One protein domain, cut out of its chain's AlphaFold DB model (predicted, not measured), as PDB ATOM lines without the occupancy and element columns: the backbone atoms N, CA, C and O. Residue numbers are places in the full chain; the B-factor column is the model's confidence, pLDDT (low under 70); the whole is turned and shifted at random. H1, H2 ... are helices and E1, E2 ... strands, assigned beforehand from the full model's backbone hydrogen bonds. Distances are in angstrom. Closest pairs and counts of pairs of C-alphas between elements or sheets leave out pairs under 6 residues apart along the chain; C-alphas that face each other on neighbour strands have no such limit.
ATOM      1  N   ALA A  77     201.516 239.404 146.056       44.38
ATOM      2  CA  ALA A  77     200.476 239.244 147.087       44.38
ATOM      3  C   ALA A  77     199.858 240.541 147.639       44.38
ATOM      4  O   ALA A  77     198.758 240.482 148.189       44.38
ATOM      5  N   TYR A  78     200.496 241.704 147.488       41.59
ATOM      6  CA  TYR A  78     200.000 242.954 148.076       41.59
ATOM      7  C   TYR A  78     200.247 244.142 147.150       41.59
ATOM      8  O   TYR A  78     201.278 244.218 146.487       41.59
ATOM      9  N   SER A  79     199.308 245.091 147.100       50.97
ATOM     10  CA  SER A  79     199.572 246.347 146.400       50.97
ATOM     11  C   SER A  79     200.666 247.119 147.148       50.97
ATOM     12  O   SER A  79     200.751 247.059 148.378       50.97
ATOM     13  N   ALA A  80     201.500 247.874 146.428       48.06
ATOM     14  CA  ALA A  80     202.552 248.697 147.033       48.06
ATOM     15  C   ALA A  80     202.015 249.672 148.107       48.06
ATOM     16  O   ALA A  80     202.740 250.047 149.027       48.06
ATOM     17  N   ASP A  81     200.735 250.041 148.018       44.84
ATOM     18  CA  ASP A  81     200.036 250.891 148.983       44.84
ATOM     19  C   ASP A  81     199.700 250.144 150.293       44.84
ATOM     20  O   ASP A  81     199.819 250.712 151.378       44.84
ATOM     21  N   ASP A  82     199.365 248.849 150.226       46.50
ATOM     22  CA  ASP A  82     199.136 248.004 151.410       46.50
ATOM     23  C   ASP A  82     200.444 247.723 152.151       46.50
ATOM     24  O   ASP A  82     200.496 247.816 153.379       46.50
ATOM     25  N   ALA A  83     201.523 247.468 151.405       45.62
ATOM     26  CA  ALA A  83     202.864 247.319 151.959       45.62
ATOM     27  C   ALA A  83     203.349 248.621 152.623       45.62
ATOM     28  O   ALA A  83     203.877 248.582 153.732       45.62
ATOM     29  N   ALA A  84     203.117 249.786 152.007       48.50
ATOM     30  CA  ALA A  84     203.477 251.079 152.589       48.50
ATOM     31  C   ALA A  84     202.674 251.391 153.865       48.50
ATOM     32  O   ALA A  84     203.259 251.764 154.883       48.50
ATOM     33  N   LYS A  85     201.352 251.164 153.859       49.94
ATOM     34  CA  LYS A  85     200.494 251.307 155.052       49.94
ATOM     35  C   LYS A  85     200.918 250.367 156.177       49.94
ATOM     36  O   LYS A  85     200.946 250.775 157.336       49.94
ATOM     37  N   PHE A  86     201.282 249.135 155.835       46.44
ATOM     38  CA  PHE A  86     201.804 248.140 156.763       46.44
ATOM     39  C   PHE A  86     203.125 248.582 157.403       46.44
ATOM     40  O   PHE A  86     203.266 248.551 158.627       46.44
ATOM     41  N   CYS A  87     204.054 249.085 156.590       46.59
ATOM     42  CA  CYS A  87     205.337 249.624 157.031       46.59
ATOM     43  C   CYS A  87     205.155 250.811 157.985       46.59
ATOM     44  O   CYS A  87     205.666 250.788 159.103       46.59
ATOM     45  N   THR A  88     204.334 251.794 157.608       51.16
ATOM     46  CA  THR A  88     204.033 252.948 158.465       51.16
ATOM     47  C   THR A  88     203.350 252.523 159.767       51.16
ATOM     48  O   THR A  88     203.623 253.098 160.819       51.16
ATOM     49  N   ALA A  89     202.490 251.502 159.748       50.53
ATOM     50  CA  ALA A  89     201.806 251.004 160.940       50.53
ATOM     51  C   ALA A  89     202.729 250.206 161.885       50.53
ATOM     52  O   ALA A  89     202.572 250.279 163.105       50.53
ATOM     53  N   ILE A  90     203.728 249.491 161.358       51.25
ATOM     54  CA  ILE A  90     204.776 248.847 162.165       51.25
ATOM     55  C   ILE A  90     205.707 249.894 162.779       51.25
ATOM     56  O   ILE A  90     205.981 249.834 163.980       51.25
ATOM     57  N   GLU A  91     206.140 250.872 161.983       52.62
ATOM     58  CA  GLU A  91     207.044 251.945 162.412       52.62
ATOM     59  C   GLU A  91     206.401 252.868 163.453       52.62
ATOM     60  O   GLU A  91     207.054 253.258 164.420       52.62
ATOM     61  N   SER A  92     205.112 253.183 163.302       59.81
ATOM     62  CA  SER A  92     204.393 254.075 164.222       59.81
ATOM     63  C   SER A  92     203.669 253.355 165.366       59.81
ATOM     64  O   SER A  92     203.466 253.952 166.423       59.81
ATOM     65  N   GLY A  93     203.283 252.084 165.192       58.31
ATOM     66  CA  GLY A  93     202.356 251.381 166.090       58.31
ATOM     67  C   GLY A  93     202.889 250.112 166.760       58.31
ATOM     68  O   GLY A  93     202.197 249.581 167.633       58.31
ATOM     69  N   LYS A  94     204.087 249.622 166.389       71.25
ATOM     70  CA  LYS A  94     204.655 248.338 166.862       71.25
ATOM     71  C   LYS A  94     203.603 247.219 166.862       71.25
ATOM     72  O   LYS A  94     203.332 246.610 167.898       71.25
ATOM     73  N   LEU A  95     202.945 247.015 165.724       80.31
ATOM     74  CA  LEU A  95     201.844 246.061 165.602       80.31
ATOM     75  C   LEU A  95     202.343 244.607 165.509       80.31
ATOM     76  O   LEU A  95     203.405 244.332 164.959       80.31
ATOM     77  N   ILE A  96     201.557 243.675 166.047       82.56
ATOM     78  CA  ILE A  96     201.805 242.231 166.112       82.56
ATOM     79  C   ILE A  96     200.553 241.505 165.615       82.56
ATOM     80  O   ILE A  96     199.443 241.797 166.067       82.56
ATOM     81  N   TYR A  97     200.721 240.554 164.695       83.12
ATOM     82  CA  TYR A  97     199.608 239.812 164.099       83.12
ATOM     83  C   TYR A  97     199.203 238.582 164.907       83.12
ATOM     84  O   TYR A  97     199.949 237.614 165.011       83.12
ATOM     85  N   ILE A  98     197.980 238.547 165.412       84.50
ATOM     86  CA  ILE A  98     197.439 237.355 166.060       84.50
ATOM     87  C   ILE A  98     196.663 236.530 165.034       84.50
ATOM     88  O   ILE A  98     195.609 236.987 164.579       84.50
ATOM     89  N   PRO A  99     197.134 235.319 164.679       81.12
ATOM     90  CA  PRO A  99     196.395 234.456 163.773       81.12
ATOM     91  C   PRO A  99     195.105 233.977 164.448       81.12
ATOM     92  O   PRO A  99     195.110 233.511 165.590       81.12
ATOM     93  N   GLY A 100     193.991 234.099 163.735       76.94
ATOM     94  CA  GLY A 100     192.699 233.519 164.080       76.94
ATOM     95  C   GLY A 100     192.417 232.243 163.281       76.94
ATOM     96  O   GLY A 100     193.292 231.658 162.640       76.94
ATOM     97  N   GLY A 101     191.178 231.759 163.363       72.12
ATOM     98  CA  GLY A 101     190.740 230.588 162.600       72.12
ATOM     99  C   GLY A 101     190.429 230.931 161.140       72.12
ATOM    100  O   GLY A 101     190.031 232.048 160.840       72.12
ATOM    101  N   LYS A 102     190.555 229.946 160.237       69.06
ATOM    102  CA  LYS A 102     190.150 230.038 158.814       69.06
ATOM    103  C   LYS A 102     190.708 231.252 158.040       69.06
ATOM    104  O   LYS A 102     190.060 231.723 157.115       69.06
ATOM    105  N   GLY A 103     191.910 231.717 158.382       61.84
ATOM    106  CA  GLY A 103     192.576 232.819 157.675       61.84
ATOM    107  C   GLY A 103     192.212 234.218 158.174       61.84
ATOM    108  O   GLY A 103     192.806 235.184 157.707       61.84
ATOM    109  N   ASP A 104     191.314 234.337 159.154       76.88
ATOM    110  CA  ASP A 104     191.072 235.601 159.846       76.88
ATOM    111  C   ASP A 104     192.179 235.843 160.878       76.88
ATOM    112  O   ASP A 104     192.673 234.902 161.495       76.88
ATOM    113  N   GLY A 105     192.561 237.096 161.114       78.56
ATOM    114  CA  GLY A 105     193.501 237.456 162.174       78.56
ATOM    115  C   GLY A 105     193.377 238.916 162.571       78.56
ATOM    116  O   GLY A 105     192.607 239.681 161.992       78.56
ATOM    117  N   THR A 106     194.075 239.303 163.632       83.88
ATOM    118  CA  THR A 106     193.933 240.641 164.214       83.88
ATOM    119  C   THR A 106     195.292 241.234 164.525       83.88
ATOM    120  O   THR A 106     196.116 240.607 165.183       83.88
ATOM    121  N   TRP A 107     195.511 242.470 164.086       84.00
ATOM    122  CA  TRP A 107     196.685 243.253 164.452       84.00
ATOM    123  C   TRP A 107     196.466 243.919 165.809       84.00
ATOM    124  O   TRP A 107     195.481 244.628 166.008       84.00
ATOM    125  N   LEU A 108     197.388 243.686 166.737       87.12
ATOM    126  CA  LEU A 108     197.404 244.282 168.072       87.12
ATOM    127  C   LEU A 108     198.652 245.141 168.240       87.12
ATOM    128  O   LEU A 108     199.696 244.812 167.688       87.12
ATOM    129  N   SER A 109     198.589 246.216 169.022       86.88
ATOM    130  CA  SER A 109     199.810 246.942 169.388       86.88
ATOM    131  C   SER A 109     200.679 246.116 170.334       86.88
ATOM    132  O   SER A 109     200.177 245.297 171.104       86.88
ATOM    133  N   SER A 110     201.985 246.385 170.371       83.75
ATOM    134  CA  SER A 110     202.894 245.733 171.322       83.75
ATOM    135  C   SER A 110     202.449 245.912 172.779       83.75
ATOM    136  O   SER A 110     202.665 245.031 173.601       83.75
ATOM    137  N   SER A 111     201.780 247.027 173.098       85.50
ATOM    138  CA  SER A 111     201.192 247.310 174.417       85.50
ATOM    139  C   SER A 111     199.930 246.500 174.742       85.50
ATOM    140  O   SER A 111     199.494 246.486 175.892       85.50
ATOM    141  N   GLN A 112     199.332 245.844 173.748       90.00
ATOM    142  CA  GLN A 112     198.220 244.899 173.882       90.00
ATOM    143  C   GLN A 112     198.697 243.440 173.830       90.00
ATOM    144  O   GLN A 112     197.879 242.517 173.863       90.00
ATOM    145  N   CYS A 113     200.006 243.210 173.748       91.00
ATOM    146  CA  CYS A 113     200.594 241.884 173.677       91.00
ATOM    147  C   CYS A 113     201.434 241.598 174.916       91.00
ATOM    148  O   CYS A 113     202.158 242.451 175.419       91.00
ATOM    149  N   THR A 114     201.379 240.349 175.360       93.50
ATOM    150  CA  THR A 114     202.310 239.784 176.331       93.50
ATOM    151  C   THR A 114     202.952 238.544 175.739       93.50
ATOM    152  O   THR A 114     202.351 237.853 174.918       93.50
ATOM    153  N   TRP A 115     204.193 238.251 176.115       92.19
ATOM    154  CA  TRP A 115     204.893 237.076 175.622       92.19
ATOM    155  C   TRP A 115     204.263 235.821 176.224       92.19
ATOM    156  O   TRP A 115     203.552 235.101 175.521       92.19
ATOM    157  N   LYS A 116     204.428 235.593 177.532       90.12
ATOM    158  CA  LYS A 116     203.747 234.521 178.276       90.12
ATOM    159  C   LYS A 116     202.723 235.066 179.271       90.12
ATOM    160  O   LYS A 116     202.884 236.153 179.815       90.12
ATOM    161  N   GLY A 117     201.709 234.249 179.561       86.44
ATOM    162  CA  GLY A 117     200.703 234.497 180.594       86.44
ATOM    163  C   GLY A 117     199.300 234.094 180.152       86.44
ATOM    164  O   GLY A 117     199.135 233.454 179.113       86.44
ATOM    165  N   GLU A 118     198.303 234.447 180.959       88.31
ATOM    166  CA  GLU A 118     196.896 234.259 180.597       88.31
ATOM    167  C   GLU A 118     196.431 235.334 179.611       88.31
ATOM    168  O   GLU A 118     196.947 236.453 179.599       88.31
ATOM    169  N   ASN A 119     195.441 234.997 178.782       89.56
ATOM    170  CA  ASN A 119     194.812 235.989 177.911       89.56
ATOM    171  C   ASN A 119     193.838 236.833 178.733       89.56
ATOM    172  O   ASN A 119     192.913 236.290 179.332       89.56
ATOM    173  N   LEU A 120     194.037 238.145 178.732       91.06
ATOM    174  CA  LEU A 120     193.200 239.137 179.403       91.06
ATOM    175  C   LEU A 120     192.518 240.016 178.340       91.06
ATOM    176  O   LEU A 120     192.932 240.026 177.180       91.06
ATOM    177  N   ARG A 121     191.482 240.778 178.700       91.69
ATOM    178  CA  ARG A 121     190.765 241.661 177.765       91.69
ATOM    179  C   ARG A 121     191.687 242.696 177.134       91.69
ATOM    180  O   ARG A 121     191.539 243.005 175.954       91.69
ATOM    181  N   TYR A 122     192.620 243.241 177.913       89.69
ATOM    182  CA  TYR A 122     193.531 244.287 177.442       89.69
ATOM    183  C   TYR A 122     194.916 243.782 177.033       89.69
ATOM    184  O   TYR A 122     195.734 244.596 176.603       89.69
ATOM    185  N   SER A 123     195.194 242.480 177.170       91.69
ATOM    186  CA  SER A 123     196.487 241.901 176.801       91.69
ATOM    187  C   SER A 123     196.368 240.452 176.336       91.69
ATOM    188  O   SER A 123     195.871 239.597 177.069       91.69
ATOM    189  N   THR A 124     196.893 240.159 175.149       91.69
ATOM    190  CA  THR A 124     196.893 238.811 174.565       91.69
ATOM    191  C   THR A 124     198.263 238.160 174.705       91.69
ATOM    192  O   THR A 124     199.261 238.740 174.279       91.69
ATOM    193  N   ALA A 125     198.306 236.937 175.237       92.31
ATOM    194  CA  ALA A 125     199.531 236.153 175.338       92.31
ATOM    195  C   ALA A 125     199.867 235.513 173.983       92.31
ATOM    196  O   ALA A 125     199.123 234.662 173.480       92.31
ATOM    197  N   ILE A 126     200.994 235.913 173.392       91.19
ATOM    198  CA  ILE A 126     201.327 235.599 171.996       91.19
ATOM    199  C   ILE A 126     202.250 234.389 171.829       91.19
ATOM    200  O   ILE A 126     202.312 233.815 170.743       91.19
ATOM    201  N   HIS A 127     202.914 233.932 172.898       90.06
ATOM    202  CA  HIS A 127     203.833 232.786 172.855       90.06
ATOM    203  C   HIS A 127     203.192 231.519 172.266       90.06
ATOM    204  O   HIS A 127     203.862 230.726 171.610       90.06
ATOM    205  N   LYS A 128     201.885 231.312 172.478       87.25
ATOM    206  CA  LYS A 128     201.159 230.147 171.944       87.25
ATOM    207  C   LYS A 128     200.990 230.160 170.419       87.25
ATOM    208  O   LYS A 128     200.802 229.096 169.848       87.25
ATOM    209  N   TYR A 129     201.054 231.329 169.780       84.81
ATOM    210  CA  TYR A 129     200.886 231.460 168.330       84.81
ATOM    211  C   TYR A 129     202.215 231.363 167.585       84.81
ATOM    212  O   TYR A 129     202.269 230.792 166.507       84.81
ATOM    213  N   TYR A 130     203.288 231.891 168.177       82.75
ATOM    214  CA  TYR A 130     204.605 231.950 167.535       82.75
ATOM    215  C   TYR A 130     205.576 230.861 168.009       82.75
ATOM    216  O   TYR A 130     206.666 230.720 167.464       82.75
ATOM    217  N   GLY A 131     205.207 230.085 169.030       80.25
ATOM    218  CA  GLY A 131     206.068 229.060 169.613       80.25
ATOM    219  C   GLY A 131     207.193 229.632 170.487       80.25
ATOM    220  O   GLY A 131     207.522 230.816 170.449       80.25
ATOM    221  N   GLY A 132     207.788 228.764 171.307       78.38
ATOM    222  CA  GLY A 132     208.757 229.139 172.344       78.38
ATOM    223  C   GLY A 132     210.228 228.964 171.969       78.38
ATOM    224  O   GLY A 132     211.039 228.727 172.863       78.38
ATOM    225  N   ASN A 133     210.585 229.003 170.682       82.19
ATOM    226  CA  ASN A 133     211.982 228.844 170.278       82.19
ATOM    227  C   ASN A 133     212.814 230.104 170.614       82.19
ATOM    228  O   ASN A 133     212.285 231.163 170.968       82.19
ATOM    229  N   GLN A 134     214.142 229.979 170.560       74.75
ATOM    230  CA  GLN A 134     215.047 231.065 170.947       74.75
ATOM    231  C   GLN A 134     214.905 232.295 170.038       74.75
ATOM    232  O   GLN A 134     214.972 233.423 170.523       74.75
ATOM    233  N   HIS A 135     214.662 232.086 168.742       73.88
ATOM    234  CA  HIS A 135     214.537 233.164 167.762       73.88
ATOM    235  C   HIS A 135     213.276 233.999 167.995       73.88
ATOM    236  O   HIS A 135     213.359 235.224 168.078       73.88
ATOM    237  N   THR A 136     212.125 233.354 168.192       79.00
ATOM    238  CA  THR A 136     210.852 234.035 168.465       79.00
ATOM    239  C   THR A 136     210.880 234.710 169.829       79.00
ATOM    240  O   THR A 136     210.475 235.864 169.953       79.00
ATOM    241  N   THR A 137     211.467 234.059 170.835       80.19
ATOM    242  CA  THR A 137     211.687 234.679 172.147       80.19
ATOM    243  C   THR A 137     212.532 235.946 172.023       80.19
ATOM    244  O   THR A 137     212.175 236.968 172.605       80.19
ATOM    245  N   SER A 138     213.624 235.908 171.254       72.75
ATOM    246  CA  SER A 138     214.502 237.066 171.073       72.75
ATOM    247  C   SER A 138     213.800 238.214 170.347       72.75
ATOM    248  O   SER A 138     213.821 239.352 170.818       72.75
ATOM    249  N   LEU A 139     213.094 237.903 169.257       75.69
ATOM    250  CA  LEU A 139     212.324 238.885 168.501       75.69
ATOM    251  C   LEU A 139     211.285 239.583 169.384       75.69
ATOM    252  O   LEU A 139     211.283 240.807 169.487       75.69
ATOM    253  N   PHE A 140     210.424 238.826 170.064       82.44
ATOM    254  CA  PHE A 140     209.330 239.432 170.817       82.44
ATOM    255  C   PHE A 140     209.801 240.072 172.121       82.44
ATOM    256  O   PHE A 140     209.402 241.193 172.416       82.44
ATOM    257  N   ARG A 141     210.682 239.422 172.889       83.06
ATOM    258  CA  ARG A 141     211.085 239.938 174.205       83.06
ATOM    259  C   ARG A 141     212.185 240.986 174.153       83.06
ATOM    260  O   ARG A 141     212.147 241.915 174.951       83.06
ATOM    261  N   HIS A 142     213.182 240.818 173.284       75.19
ATOM    262  CA  HIS A 142     214.371 241.677 173.283       75.19
ATOM    263  C   HIS A 142     214.282 242.784 172.236       75.19
ATOM    264  O   HIS A 142     214.650 243.915 172.535       75.19
ATOM    265  N   ILE A 143     213.755 242.489 171.044       72.56
ATOM    266  CA  ILE A 143     213.643 243.482 169.965       72.56
ATOM    267  C   ILE A 143     212.343 244.281 170.112       72.56
ATOM    268  O   ILE A 143     212.367 245.501 170.271       72.56
ATOM    269  N   LEU A 144     211.195 243.601 170.136       75.44
ATOM    270  CA  LEU A 144     209.879 244.246 170.229       75.44
ATOM    271  C   LEU A 144     209.495 244.645 171.662       75.44
ATOM    272  O   LEU A 144     208.505 245.350 171.856       75.44
ATOM    273  N   SER A 145     210.301 244.249 172.657       83.12
ATOM    274  CA  SER A 145     210.102 244.568 174.079       83.12
ATOM    275  C   SER A 145     208.729 244.148 174.619       83.12
ATOM    276  O   SER A 145     208.162 244.824 175.474       83.12
ATOM    277  N   VAL A 146     208.180 243.039 174.119       87.12
ATOM    278  CA  VAL A 146     206.921 242.457 174.591       87.12
ATOM    279  C   VAL A 146     207.172 241.771 175.942       87.12
ATOM    280  O   VAL A 146     207.906 240.776 175.997       87.12
ATOM    281  N   PRO A 147     206.598 242.282 177.046       89.88
ATOM    282  CA  PRO A 147     206.821 241.733 178.379       89.88
ATOM    283  C   PRO A 147     206.001 240.456 178.604       89.88
ATOM    284  O   PRO A 147     205.038 240.186 177.893       89.88
ATOM    285  N   ASP A 148     206.340 239.675 179.629       89.88
ATOM    286  CA  ASP A 148     205.402 238.677 180.161       89.88
ATOM    287  C   ASP A 148     204.248 239.384 180.905       89.88
ATOM    288  O   ASP A 148     204.347 240.566 181.251       89.88
ATOM    289  N   VAL A 149     203.145 238.673 181.160       87.81
ATOM    290  CA  VAL A 149     202.063 239.195 182.010       87.81
ATOM    291  C   VAL A 149     202.634 239.562 183.382       87.81
ATOM    292  O   VAL A 149     203.308 238.763 184.026       87.81
TER     293      VAL A 149
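Overview. This is residues 77 to 149 of the 479 residues of an uncharacterized protein of Lentithecium fluviatile CBS 122367 (UniProt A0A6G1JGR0). A small two-stranded hairpin, E1 and E2, sits in the middle, with helix H1 leading away from it as an arm on one side and a loop-rich part holding the short helix H2 and the helix H3 on the other. Residues 77 to 85, of which 80 to 85 belong to H1, stick out free, while residues 110 to 126 form a long looped stretch between the hairpin and H2. The printed part has 73 residues, with three named helices and two named strands in the order H1, E1, E2, H2, H3; the sheet has the order E1 - E2 and is antiparallel, and the class is mixed, helices and strands. The whole is compact, with a radius of gyration of the C-alphas of 12.9 A and spans of 36 by 28 by 24 A.

Along the chain. H1 is residues 80 to 93, 19.2 A from first to last C-alpha, and begins at C-alpha 80 at (202.552, 248.697, 147.033). E1 is residues 95 to 99, 13.0 A long, and E2 is residues 105 to 109, 13.5 A long, with C-alpha 105 at (193.501, 237.456, 162.174). H2 is residues 127 to 130, 5.4 A long. H3 is residues 134 to 143, 12.5 A long, and ends at C-alpha 143 at (213.643, 243.482, 169.965).

Arrangement. E1 and E2 are a hairpin of antiparallel neighbours, with 153 degrees between their directions. The C-alphas of Tyr 97 and Trp 107 face each other at 4.5 A, and N 96 and O 108 are within hydrogen-bond range at 2.7 A, as are N 106 and O 98 at 2.9 A. The closest C-alphas of H1 and E2 are those of Gly 93 and Ser 109, 6.1 A apart. The closest C-alphas of E1 and H2 are those of Pro 99 and Tyr 129, 7.1 A apart. H2 and H3 are close but not clearly touching, the C-alphas of Tyr 130 and Thr 136 being closest at 6.7 A. H1 is apart from both H2 and H3, and H3 is apart from E1 and E2. In H1 and H3 every O i to N i+4 pair is within hydrogen-bond range; H2, with 4 residues, is too short for such a pair. Residues 113 to 114 form a short parallel pairing with residues 124 to 125.

Size, cuts and confidence. The two C-alphas farthest apart are those of Ala 80 and Glu 118, at 37.0 A. The printed part has no cut. The link from E2 to H2, 17 residues, is long; those from H1 to E1, E1 to E2 and H2 to H3 are tight. Without residues 77 to 85 the remaining 64 residues span 27 by 26 by 22 A. The mean pLDDT of the printed part is 75.3, and it is under 70 at residues 77 to 93 and 102 to 103; H1 has a mean of 50.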